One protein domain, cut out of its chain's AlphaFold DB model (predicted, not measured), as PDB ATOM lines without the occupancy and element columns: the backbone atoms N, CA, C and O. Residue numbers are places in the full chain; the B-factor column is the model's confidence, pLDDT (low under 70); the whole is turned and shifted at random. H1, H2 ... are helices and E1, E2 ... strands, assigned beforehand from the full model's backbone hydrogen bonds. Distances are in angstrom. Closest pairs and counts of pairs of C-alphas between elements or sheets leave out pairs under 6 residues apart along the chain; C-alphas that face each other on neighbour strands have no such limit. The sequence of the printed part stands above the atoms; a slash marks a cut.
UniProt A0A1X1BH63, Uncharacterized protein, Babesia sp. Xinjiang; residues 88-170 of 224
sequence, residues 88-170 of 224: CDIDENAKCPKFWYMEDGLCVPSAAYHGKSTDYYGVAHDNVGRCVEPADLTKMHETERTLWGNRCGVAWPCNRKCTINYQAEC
ATOM      1  N   CYS A  88     -40.058  33.794  51.579       66.38
ATOM      2  CA  CYS A  88     -39.104  33.154  50.698       66.38
ATOM      3  C   CYS A  88     -37.717  33.679  51.063       66.38
ATOM      4  O   CYS A  88     -37.616  34.846  51.452       66.38
ATOM      5  N   ASP A  89     -36.676  32.864  50.878       68.81
ATOM      6  CA  ASP A  89     -35.296  33.353  50.914       68.81
ATOM      7  C   ASP A  89     -35.234  34.583  50.012       68.81
ATOM      8  O   ASP A  89     -35.589  34.507  48.830       68.81
ATOM      9  N   ILE A  90     -34.904  35.742  50.574       72.44
ATOM     10  CA  ILE A  90     -34.861  36.980  49.799       72.44
ATOM     11  C   ILE A  90     -33.735  36.837  48.775       72.44
ATOM     12  O   ILE A  90     -32.665  36.313  49.077       72.44
ATOM     13  N   ASP A  91     -33.965  37.294  47.546       76.62
ATOM     14  CA  ASP A  91     -32.862  37.437  46.602       76.62
ATOM     15  C   ASP A  91     -31.905  38.511  47.135       76.62
ATOM     16  O   ASP A  91     -32.225  39.702  47.139       76.62
ATOM     17  N   GLU A  92     -30.730  38.096  47.608       73.56
ATOM     18  CA  GLU A  92     -29.703  39.002  48.134       73.56
ATOM     19  C   GLU A  92     -29.230  40.014  47.076       73.56
ATOM     20  O   GLU A  92     -28.782  41.116  47.415       73.56
ATOM     21  N   ASN A  93     -29.391  39.687  45.787       79.00
ATOM     22  CA  ASN A  93     -29.075  40.596  44.688       79.00
ATOM     23  C   ASN A  93     -30.137  41.677  44.493       79.00
ATOM     24  O   ASN A  93     -29.827  42.739  43.941       79.00
ATOM     25  N   ALA A  94     -31.368  41.451  44.961       81.69
ATOM     26  CA  ALA A  94     -32.424  42.441  44.866       81.69
ATOM     27  C   ALA A  94     -32.051  43.672  45.699       81.69
ATOM     28  O   ALA A  94     -31.827  43.590  46.908       81.69
ATOM     29  N   LYS A  95     -31.973  44.825  45.030       87.88
ATOM     30  CA  LYS A  95     -31.626  46.113  45.648       87.88
ATOM     31  C   LYS A  95     -32.839  46.854  46.195       87.88
ATOM     32  O   LYS A  95     -32.707  47.555  47.190       87.88
ATOM     33  N   CYS A  96     -34.002  46.649  45.576       89.62
ATOM     34  CA  CYS A  96     -35.266  47.258  45.966       89.62
ATOM     35  C   CYS A  96     -36.378  46.202  46.109       89.62
ATOM     36  O   CYS A  96     -36.311  45.134  45.486       89.62
ATOM     37  N   PRO A  97     -37.404  46.488  46.926       87.56
ATOM     38  CA  PRO A  97     -38.575  45.634  47.077       87.56
ATOM     39  C   PRO A  97     -39.448  45.635  45.812       87.56
ATOM     40  O   PRO A  97     -39.270  46.439  44.897       87.56
ATOM     41  N   LYS A  98     -40.421  44.721  45.735       83.12
ATOM     42  CA  LYS A  98     -41.342  44.642  44.588       83.12
ATOM     43  C   LYS A  98     -42.130  45.942  44.426       83.12
ATOM     44  O   LYS A  98     -42.567  46.519  45.417       83.12
ATOM     45  N   PHE A  99     -42.363  46.336  43.172       81.00
ATOM     46  CA  PHE A  99     -43.032  47.589  42.787       81.00
ATOM     47  C   PHE A  99     -42.267  48.861  43.176       81.00
ATOM     48  O   PHE A  99     -42.846  49.945  43.175       81.00
ATOM     49  N   TRP A 100     -40.977  48.736  43.488       86.94
ATOM     50  CA  TRP A 100     -40.046  49.842  43.689       86.94
ATOM     51  C   TRP A 100     -38.887  49.689  42.706       86.94
ATOM     52  O   TRP A 100     -38.508  48.568  42.358       86.94
ATOM     53  N   TYR A 101     -38.333  50.805  42.251       87.94
ATOM     54  CA  TYR A 101     -37.215  50.841  41.307       87.94
ATOM     55  C   TYR A 101     -36.078  51.693  41.865       87.94
ATOM     56  O   TYR A 101     -36.269  52.456  42.808       87.94
ATOM     57  N   MET A 102     -34.878  51.509  41.321       88.88
ATOM     58  CA  MET A 102     -33.701  52.258  41.745       88.88
ATOM     59  C   MET A 102     -33.588  53.553  40.941       88.88
ATOM     60  O   MET A 102     -33.569  53.511  39.713       88.88
ATOM     61  N   GLU A 103     -33.447  54.670  41.639       91.00
ATOM     62  CA  GLU A 103     -33.183  55.993  41.077       91.00
ATOM     63  C   GLU A 103     -32.157  56.694  41.980       91.00
ATOM     64  O   GLU A 103     -32.330  56.742  43.196       91.00
ATOM     65  N   ASP A 104     -31.031  57.139  41.414       87.31
ATOM     66  CA  ASP A 104     -29.924  57.788  42.143       87.31
ATOM     67  C   ASP A 104     -29.424  57.038  43.399       87.31
ATOM     68  O   ASP A 104     -28.991  57.626  44.389       87.31
ATOM     69  N   GLY A 105     -29.464  55.701  43.364       85.38
ATOM     70  CA  GLY A 105     -29.052  54.845  44.483       85.38
ATOM     71  C   GLY A 105     -30.087  54.719  45.607       85.38
ATOM     72  O   GLY A 105     -29.828  54.029  46.593       85.38
ATOM     73  N   LEU A 106     -31.262  55.327  45.448       89.69
ATOM     74  CA  LEU A 106     -32.409  55.195  46.339       89.69
ATOM     75  C   LEU A 106     -33.480  54.312  45.693       89.69
ATOM     76  O   LEU A 106     -33.613  54.247  44.474       89.69
ATOM     77  N   CYS A 107     -34.256  53.621  46.520       91.06
ATOM     78  CA  CYS A 107     -35.443  52.914  46.066       91.06
ATOM     79  C   CYS A 107     -36.632  53.873  46.083       91.06
ATOM     80  O   CYS A 107     -36.965  54.420  47.136       91.06
ATOM     81  N   VAL A 108     -37.288  54.025  44.934       89.94
ATOM     82  CA  VAL A 108     -38.459  54.883  44.726       89.94
ATOM     83  C   VAL A 108     -39.680  54.006  44.423       89.94
ATOM     84  O   VAL A 108     -39.574  53.056  43.637       89.94
ATOM     85  N   PRO A 109     -40.846  54.265  45.041       85.62
ATOM     86  CA  PRO A 109     -42.057  53.507  44.759       85.62
ATOM     87  C   PRO A 109     -42.579  53.795  43.347       85.62
ATOM     88  O   PRO A 109     -42.646  54.940  42.905       85.62
ATOM     89  N   SER A 110     -42.992  52.746  42.636       81.94
ATOM     90  CA  SER A 110     -43.696  52.884  41.356       81.94
ATOM     91  C   SER A 110     -45.178  53.201  41.556       81.94
ATOM     92  O   SER A 110     -45.735  52.979  42.629       81.94
ATOM     93  N   ALA A 111     -45.859  53.613  40.485       75.56
ATOM     94  CA  ALA A 111     -47.314  53.783  40.484       75.56
ATOM     95  C   ALA A 111     -48.086  52.486  40.814       75.56
ATOM     96  O   ALA A 111     -49.242  52.553  41.210       75.56
ATOM     97  N   ALA A 112     -47.454  51.314  40.674       67.25
ATOM     98  CA  ALA A 112     -48.040  50.018  41.015       67.25
ATOM     99  C   ALA A 112     -47.913  49.663  42.509       67.25
ATOM    100  O   ALA A 112     -48.386  48.608  42.937       67.25
ATOM    101  N   TYR A 113     -47.266  50.504  43.320       74.31
ATOM    102  CA  TYR A 113     -47.179  50.301  44.759       74.31
ATOM    103  C   TYR A 113     -48.414  50.871  45.473       74.31
ATOM    104  O   TYR A 113     -48.565  52.074  45.657       74.31
ATOM    105  N   HIS A 114     -49.274  49.966  45.939       66.12
ATOM    106  CA  HIS A 114     -50.434  50.266  46.775       66.12
ATOM    107  C   HIS A 114     -50.169  49.651  48.156       66.12
ATOM    108  O   HIS A 114     -50.588  48.532  48.453       66.12
ATOM    109  N   GLY A 115     -49.347  50.320  48.969       63.31
ATOM    110  CA  GLY A 115     -49.020  49.843  50.318       63.31
ATOM    111  C   GLY A 115     -50.225  49.871  51.264       63.31
ATOM    112  O   GLY A 115     -51.282  50.412  50.952       63.31
ATOM    113  N   LYS A 116     -50.058  49.321  52.471       59.75
ATOM    114  CA  LYS A 116     -51.105  49.339  53.507       59.75
ATOM    115  C   LYS A 116     -51.126  50.701  54.226       59.75
ATOM    116  O   LYS A 116     -50.417  50.875  55.224       59.75
ATOM    117  N   SER A 117     -51.916  51.666  53.749       58.94
ATOM    118  CA  SER A 117     -52.300  52.843  54.550       58.94
ATOM    119  C   SER A 117     -53.397  52.476  55.528       58.94
ATOM    120  O   SER A 117     -54.447  51.983  55.132       58.94
ATOM    121  N   THR A 118     -53.176  52.789  56.798       54.84
ATOM    122  CA  THR A 118     -54.237  52.860  57.801       54.84
ATOM    123  C   THR A 118     -54.216  54.261  58.390       54.84
ATOM    124  O   THR A 118     -53.124  54.759  58.680       54.84
ATOM    125  N   ASP A 119     -55.368  54.896  58.585       58.38
ATOM    126  CA  ASP A 119     -55.418  56.149  59.349       58.38
ATOM    127  C   ASP A 119     -55.218  55.916  60.858       58.38
ATOM    128  O   ASP A 119     -54.992  54.793  61.318       58.38
ATOM    129  N   TYR A 120     -55.303  56.999  61.638       49.94
ATOM    130  CA  TYR A 120     -55.232  56.974  63.104       49.94
ATOM    131  C   TYR A 120     -56.279  56.040  63.748       49.94
ATOM    132  O   TYR A 120     -56.083  55.593  64.876       49.94
ATOM    133  N   TYR A 121     -57.352  55.700  63.026       56.47
ATOM    134  CA  TYR A 121     -58.420  54.802  63.466       56.47
ATOM    135  C   TYR A 121     -58.300  53.378  62.899       56.47
ATOM    136  O   TYR A 121     -59.166  52.545  63.159       56.47
ATOM    137  N   GLY A 122     -57.229  53.062  62.162       55.91
ATOM    138  CA  GLY A 122     -57.016  51.731  61.592       55.91
ATOM    139  C   GLY A 122     -57.829  51.450  60.324       55.91
ATOM    140  O   GLY A 122     -57.844  50.307  59.867       55.91
ATOM    141  N   VAL A 123     -58.486  52.456  59.740       56.28
ATOM    142  CA  VAL A 123     -59.275  52.297  58.512       56.28
ATOM    143  C   VAL A 123     -58.329  52.250  57.320       56.28
ATOM    144  O   VAL A 123     -57.466  53.117  57.170       56.28
ATOM    145  N   ALA A 124     -58.467  51.219  56.484       55.91
ATOM    146  CA  ALA A 124     -57.703  51.100  55.252       55.91
ATOM    147  C   ALA A 124     -58.144  52.191  54.267       55.91
ATOM    148  O   ALA A 124     -59.276  52.165  53.792       55.91
ATOM    149  N   HIS A 125     -57.251  53.137  53.977       55.25
ATOM    150  CA  HIS A 125     -57.449  54.112  52.901       55.25
ATOM    151  C   HIS A 125     -56.889  53.548  51.604       55.25
ATOM    152  O   HIS A 125     -55.847  52.888  51.595       55.25
ATOM    153  N   ASP A 126     -57.588  53.808  50.515       53.53
ATOM    154  CA  ASP A 126     -57.260  53.388  49.169       53.53
ATOM    155  C   ASP A 126     -56.104  54.219  48.571       53.53
ATOM    156  O   ASP A 126     -56.100  55.446  48.577       53.53
ATOM    157  N   ASN A 127     -55.115  53.504  48.017       53.09
ATOM    158  CA  ASN A 127     -54.050  53.982  47.120       53.09
ATOM    159  C   ASN A 127     -52.905  54.846  47.690       53.09
ATOM    160  O   ASN A 127     -52.147  55.401  46.897       53.09
ATOM    161  N   VAL A 128     -52.692  54.924  49.009       57.53
ATOM    162  CA  VAL A 128     -51.527  55.650  49.565       57.53
ATOM    163  C   VAL A 128     -50.675  54.734  50.440       57.53
ATOM    164  O   VAL A 128     -50.882  54.614  51.637       57.53
ATOM    165  N   GLY A 129     -49.668  54.072  49.871       63.69
ATOM    166  CA  GLY A 129     -48.767  53.252  50.686       63.69
ATOM    167  C   GLY A 129     -48.072  54.052  51.798       63.69
ATOM    168  O   GLY A 129     -47.759  55.221  51.630       63.69
ATOM    169  N   ARG A 130     -47.786  53.430  52.951       70.38
ATOM    170  CA  ARG A 130     -47.166  54.111  54.114       70.38
ATOM    171  C   ARG A 130     -45.781  54.710  53.816       70.38
ATOM    172  O   ARG A 130     -45.335  55.622  54.499       70.38
ATOM    173  N   CYS A 131     -45.099  54.161  52.821       80.06
ATOM    174  CA  CYS A 131     -43.741  54.523  52.432       80.06
ATOM    175  C   CYS A 131     -43.779  55.061  50.997       80.06
ATOM    176  O   CYS A 131     -43.730  54.264  50.073       80.06
ATOM    177  N   VAL A 132     -43.965  56.371  50.811       80.88
ATOM    178  CA  VAL A 132     -44.015  57.024  49.479       80.88
ATOM    179  C   VAL A 132     -42.719  57.746  49.109       80.88
ATOM    180  O   VAL A 132     -42.527  58.117  47.957       80.88
ATOM    181  N   GLU A 133     -41.835  57.953  50.082       84.00
ATOM    182  CA  GLU A 133     -40.591  58.691  49.891       84.00
ATOM    183  C   GLU A 133     -39.451  57.767  49.427       84.00
ATOM    184  O   GLU A 133     -39.411  56.598  49.834       84.00
ATOM    185  N   PRO A 134     -38.505  58.279  48.617       87.44
ATOM    186  CA  PRO A 134     -37.273  57.574  48.283       87.44
ATOM    187  C   PRO A 134     -36.496  57.155  49.536       87.44
ATOM    188  O   PRO A 134     -36.294  57.960  50.446       87.44
ATOM    189  N   ALA A 135     -36.022  55.910  49.580       87.62
ATOM    190  CA  ALA A 135     -35.279  55.379  50.725       87.62
ATOM    191  C   ALA A 135     -34.040  54.580  50.295       87.62
ATOM    192  O   ALA A 135     -34.094  53.806  49.339       87.62
ATOM    193  N   ASP A 136     -32.929  54.718  51.028       90.88
ATOM    194  CA  ASP A 136     -31.756  53.849  50.852       90.88
ATOM    195  C   ASP A 136     -32.015  52.507  51.549       90.88
ATOM    196  O   ASP A 136     -31.932  52.390  52.774       90.88
ATOM    197  N   LEU A 137     -32.360  51.493  50.755       89.00
ATOM    198  CA  LEU A 137     -32.611  50.125  51.226       89.00
ATOM    199  C   LEU A 137     -31.473  49.165  50.854       89.00
ATOM    200  O   LEU A 137     -31.534  47.970  51.148       89.00
ATOM    201  N   THR A 138     -30.418  49.672  50.213       83.88
ATOM    202  CA  THR A 138     -29.379  48.843  49.585       83.88
ATOM    203  C   THR A 138     -28.505  48.105  50.599       83.88
ATOM    204  O   THR A 138     -27.968  47.039  50.289       83.88
ATOM    205  N   LYS A 139     -28.390  48.655  51.811       84.06
ATOM    206  CA  LYS A 139     -27.558  48.139  52.910       84.06
ATOM    207  C   LYS A 139     -28.326  47.298  53.928       84.06
ATOM    208  O   LYS A 139     -27.713  46.810  54.869       84.06
ATOM    209  N   MET A 140     -29.639  47.139  53.760       82.44
ATOM    210  CA  MET A 140     -30.452  46.395  54.720       82.44
ATOM    211  C   MET A 140     -30.167  44.897  54.642       82.44
ATOM    212  O   MET A 140     -30.133  44.324  53.545       82.44
ATOM    213  N   HIS A 141     -30.027  44.261  55.803       81.31
ATOM    214  CA  HIS A 141     -29.929  42.804  55.926       81.31
ATOM    215  C   HIS A 141     -31.315  42.142  55.906       81.31
ATOM    216  O   HIS A 141     -32.336  42.811  56.025       81.31
ATOM    217  N   GLU A 142     -31.373  40.819  55.746       75.44
ATOM    218  CA  GLU A 142     -32.620  40.058  55.561       75.44
ATOM    219  C   GLU A 142     -33.711  40.370  56.606       75.44
ATOM    220  O   GLU A 142     -34.874  40.613  56.260       75.44
ATOM    221  N   THR A 143     -33.338  40.438  57.886       76.75
ATOM    222  CA  THR A 143     -34.266  40.754  58.980       76.75
ATOM    223  C   THR A 143     -34.777  42.195  58.905       76.75
ATOM    224  O   THR A 143     -35.970  42.442  59.082       76.75
ATOM    225  N   GLU A 144     -33.914  43.152  58.569       82.69
ATOM    226  CA  GLU A 144     -34.273  44.564  58.399       82.69
ATOM    227  C   GLU A 144     -35.170  44.772  57.179       82.69
ATOM    228  O   GLU A 144     -36.188  45.462  57.264       82.69
ATOM    229  N   ARG A 145     -34.848  44.105  56.067       82.00
ATOM    230  CA  ARG A 145     -35.662  44.066  54.847       82.00
ATOM    231  C   ARG A 145     -37.058  43.536  55.134       82.00
ATOM    232  O   ARG A 145     -38.038  44.095  54.639       82.00
ATOM    233  N   THR A 146     -37.148  42.499  55.961       74.75
ATOM    234  CA  THR A 146     -38.412  41.905  56.399       74.75
ATOM    235  C   THR A 146     -39.225  42.872  57.256       74.75
ATOM    236  O   THR A 146     -40.395  43.122  56.965       74.75
ATOM    237  N   LEU A 147     -38.616  43.472  58.281       79.81
ATOM    238  CA  LEU A 147     -39.287  44.444  59.150       79.81
ATOM    239  C   LEU A 147     -39.761  45.678  58.373       79.81
ATOM    240  O   LEU A 147     -40.875  46.162  58.588       79.81
ATOM    241  N   TRP A 148     -38.937  46.168  57.448       83.25
ATOM    242  CA  TRP A 148     -39.276  47.294  56.587       83.25
ATOM    243  C   TRP A 148     -40.399  46.931  55.609       83.25
ATOM    244  O   TRP A 148     -41.382  47.662  55.500       83.25
ATOM    245  N   GLY A 149     -40.317  45.758  54.973       79.62
ATOM    246  CA  GLY A 149     -41.362  45.238  54.093       79.62
ATOM    247  C   GLY A 149     -42.708  45.109  54.806       79.62
ATOM    248  O   GLY A 149     -43.722  45.601  54.311       79.62
ATOM    249  N   ASN A 150     -42.711  44.575  56.029       74.38
ATOM    250  CA  ASN A 150     -43.909  44.487  56.866       74.38
ATOM    251  C   ASN A 150     -44.492  45.870  57.191       74.38
ATOM    252  O   ASN A 150     -45.706  46.061  57.124       74.38
ATOM    253  N   ARG A 151     -43.632  46.848  57.512       74.56
ATOM    254  CA  ARG A 151     -44.043  48.231  57.802       74.56
ATOM    255  C   ARG A 151     -44.684  48.905  56.587       74.56
ATOM    256  O   ARG A 151     -45.697  49.585  56.736       74.56
ATOM    257  N   CYS A 152     -44.091  48.731  55.410       77.81
ATOM    258  CA  CYS A 152     -44.536  49.370  54.171       77.81
ATOM    259  C   CYS A 152     -45.610  48.559  53.425       77.81
ATOM    260  O   CYS A 152     -46.243  49.061  52.498       77.81
ATOM    261  N   GLY A 153     -45.864  47.316  53.839       74.38
ATOM    262  CA  GLY A 153     -46.771  46.407  53.145       74.38
ATOM    263  C   GLY A 153     -46.225  45.940  51.794       74.38
ATOM    264  O   GLY A 153     -47.008  45.725  50.874       74.38
ATOM    265  N   VAL A 154     -44.903  45.799  51.666       76.88
ATOM    266  CA  VAL A 154     -44.244  45.297  50.453       76.88
ATOM    267  C   VAL A 154     -43.370  44.096  50.752       76.88
ATOM    268  O   VAL A 154     -42.861  43.931  51.855       76.88
ATOM    269  N   ALA A 155     -43.168  43.265  49.739       80.88
ATOM    270  CA  ALA A 155     -42.288  42.113  49.821       80.88
ATOM    271  C   ALA A 155     -41.049  42.330  48.957       80.88
ATOM    272  O   ALA A 155     -41.122  42.935  47.883       80.88
ATOM    273  N   TRP A 156     -39.926  41.777  49.394       82.69
ATOM    274  CA  TRP A 156     -38.731  41.699  48.566       82.69
ATOM    275  C   TRP A 156     -38.872  40.597  47.504       82.69
ATOM    276  O   TRP A 156     -39.669  39.664  47.670       82.69
ATOM    277  N   PRO A 157     -38.164  40.711  46.367       83.94
ATOM    278  CA  PRO A 157     -38.040  39.611  45.424       83.94
ATOM    279  C   PRO A 157     -37.500  38.362  46.121       83.94
ATOM    280  O   PRO A 157     -36.567  38.422  46.915       83.94
ATOM    281  N   CYS A 158     -38.127  37.231  45.826       78.62
ATOM    282  CA  CYS A 158     -37.704  35.936  46.330       78.62
ATOM    283  C   CYS A 158     -36.541  35.413  45.491       78.62
ATOM    284  O   CYS A 158     -36.591  35.529  44.264       78.62
ATOM    285  N   ASN A 159     -35.605  34.711  46.120       72.25
ATOM    286  CA  ASN A 159     -34.636  33.825  45.491       72.25
ATOM    287  C   ASN A 159     -35.364  32.591  44.940       72.25
ATOM    288  O   ASN A 159     -35.286  31.473  45.450       72.25
ATOM    289  N   ARG A 160     -36.173  32.805  43.903       64.25
ATOM    290  CA  ARG A 160     -36.772  31.709  43.157       64.25
ATOM    291  C   ARG A 160     -35.733  31.233  42.165       64.25
ATOM    292  O   ARG A 160     -35.575  31.812  41.096       64.25
ATOM    293  N   LYS A 161     -35.108  30.100  42.473       57.06
ATOM    294  CA  LYS A 161     -34.539  29.224  41.444       57.06
ATOM    295  C   LYS A 161     -35.688  28.567  40.674       57.06
ATOM    296  O   LYS A 161     -35.858  27.355  40.716       57.06
ATOM    297  N   CYS A 162     -36.547  29.358  40.032       52.38
ATOM    298  CA  CYS A 162     -37.519  28.802  39.108       52.38
ATOM    299  C   CYS A 162     -36.752  28.415  37.845       52.38
ATOM    300  O   CYS A 162     -36.401  29.261  37.025       52.38
ATOM    301  N   THR A 163     -36.443  27.128  37.715       47.25
ATOM    302  CA  THR A 163     -35.985  26.559  36.450       47.25
ATOM    303  C   THR A 163     -37.135  26.683  35.467       47.25
ATOM    304  O   THR A 163     -38.136  25.977  35.578       47.25
ATOM    305  N   ILE A 164     -37.018  27.629  34.540       51.00
ATOM    306  CA  ILE A 164     -37.985  27.770  33.460       51.00
ATOM    307  C   ILE A 164     -37.883  26.500  32.624       51.00
ATOM    308  O   ILE A 164     -36.859  26.232  31.993       51.00
ATOM    309  N   ASN A 165     -38.939  25.693  32.648       55.00
ATOM    310  CA  ASN A 165     -39.039  24.571  31.742       55.00
ATOM    311  C   ASN A 165     -39.536  25.087  30.390       55.00
ATOM    312  O   ASN A 165     -40.738  25.177  30.166       55.00
ATOM    313  N   TYR A 166     -38.611  25.405  29.485       62.56
ATOM    314  CA  TYR A 166     -38.940  25.830  28.119       62.56
ATOM    315  C   TYR A 166     -39.646  24.744  27.289       62.56
ATOM    316  O   TYR A 166     -40.122  25.032  26.197       62.56
ATOM    317  N   GLN A 167     -39.713  23.502  27.783       69.56
ATOM    318  CA  GLN A 167     -40.501  22.432  27.167       69.56
ATOM    319  C   GLN A 167     -41.962  22.431  27.634       69.56
ATOM    320  O   GLN A 167     -42.783  21.735  27.044       69.56
ATOM    321  N   ALA A 168     -42.294  23.165  28.699       56.25
ATOM    322  CA  ALA A 168     -43.666  23.294  29.159       56.25
ATOM    323  C   ALA A 168     -44.373  24.408  28.372       56.25
ATOM    324  O   ALA A 168     -43.925  25.551  28.360       56.25
ATOM    325  N   GLU A 169     -45.509  24.083  27.754       63.28
ATOM    326  CA  GLU A 169     -46.349  25.045  27.020       63.28
ATOM    327  C   GLU A 169     -46.942  26.133  27.927       63.28
ATOM    328  O   GLU A 169     -47.341  27.199  27.463       63.28
ATOM    329  N   CYS A 170     -47.034  25.861  29.229       51.25
ATOM    330  CA  CYS A 170     -47.602  26.755  30.227       51.25
ATOM    331  C   CYS A 170     -46.787  26.699  31.531       51.25
ATOM    332  O   CYS A 170     -46.213  25.653  31.848       51.25
TER     333      CYS A 170
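Overview. This is residues 88 to 170 of the 224 residues of an uncharacterized protein of Babesia sp. Xinjiang (UniProt A0A1X1BH63). Little regular structure is here: a body mostly of loops holds a small hairpin, E1 and E2, and one short helix, H1, while the tail of residues 162 to 170 sticks out free. The long loop round Tyr 120 and this tail make the two far ends. Of 83 printed residues, 19 are in named elements, in the order E1, E2, H1, with an antiparallel sheet E1 - E2; the class is mixed. The whole is loose, radius of gyration of the C-alphas 15.0 A, and elongated, 51 by 30 by 24 A.

Along the chain. Find C-alpha 100 at (-40.046, 49.842, 43.689), where E1, residues 100 to 103, begins; it runs 9.6 A. E2, residues 106 to 109, runs 9.9 A. H1, residues 142 to 152, runs 15.2 A to C-alpha 152 at (-44.536, 49.370, 54.171).

Arrangement. In the hairpin, look for N 101 and O 108, 2.9 A apart. E1 and H1 are apart. In H1 every O i to N i+4 pair is within hydrogen-bond range.

Size, cuts and confidence. The C-alphas farthest apart, of Tyr 120 and Gln 167, are 52.0 A apart. The printed part has no cut. E2 to H1 is a long link of 32 residues. Confidence is under 70 at residues 88 to 89, 112, 114 to 129 and 160 to 170.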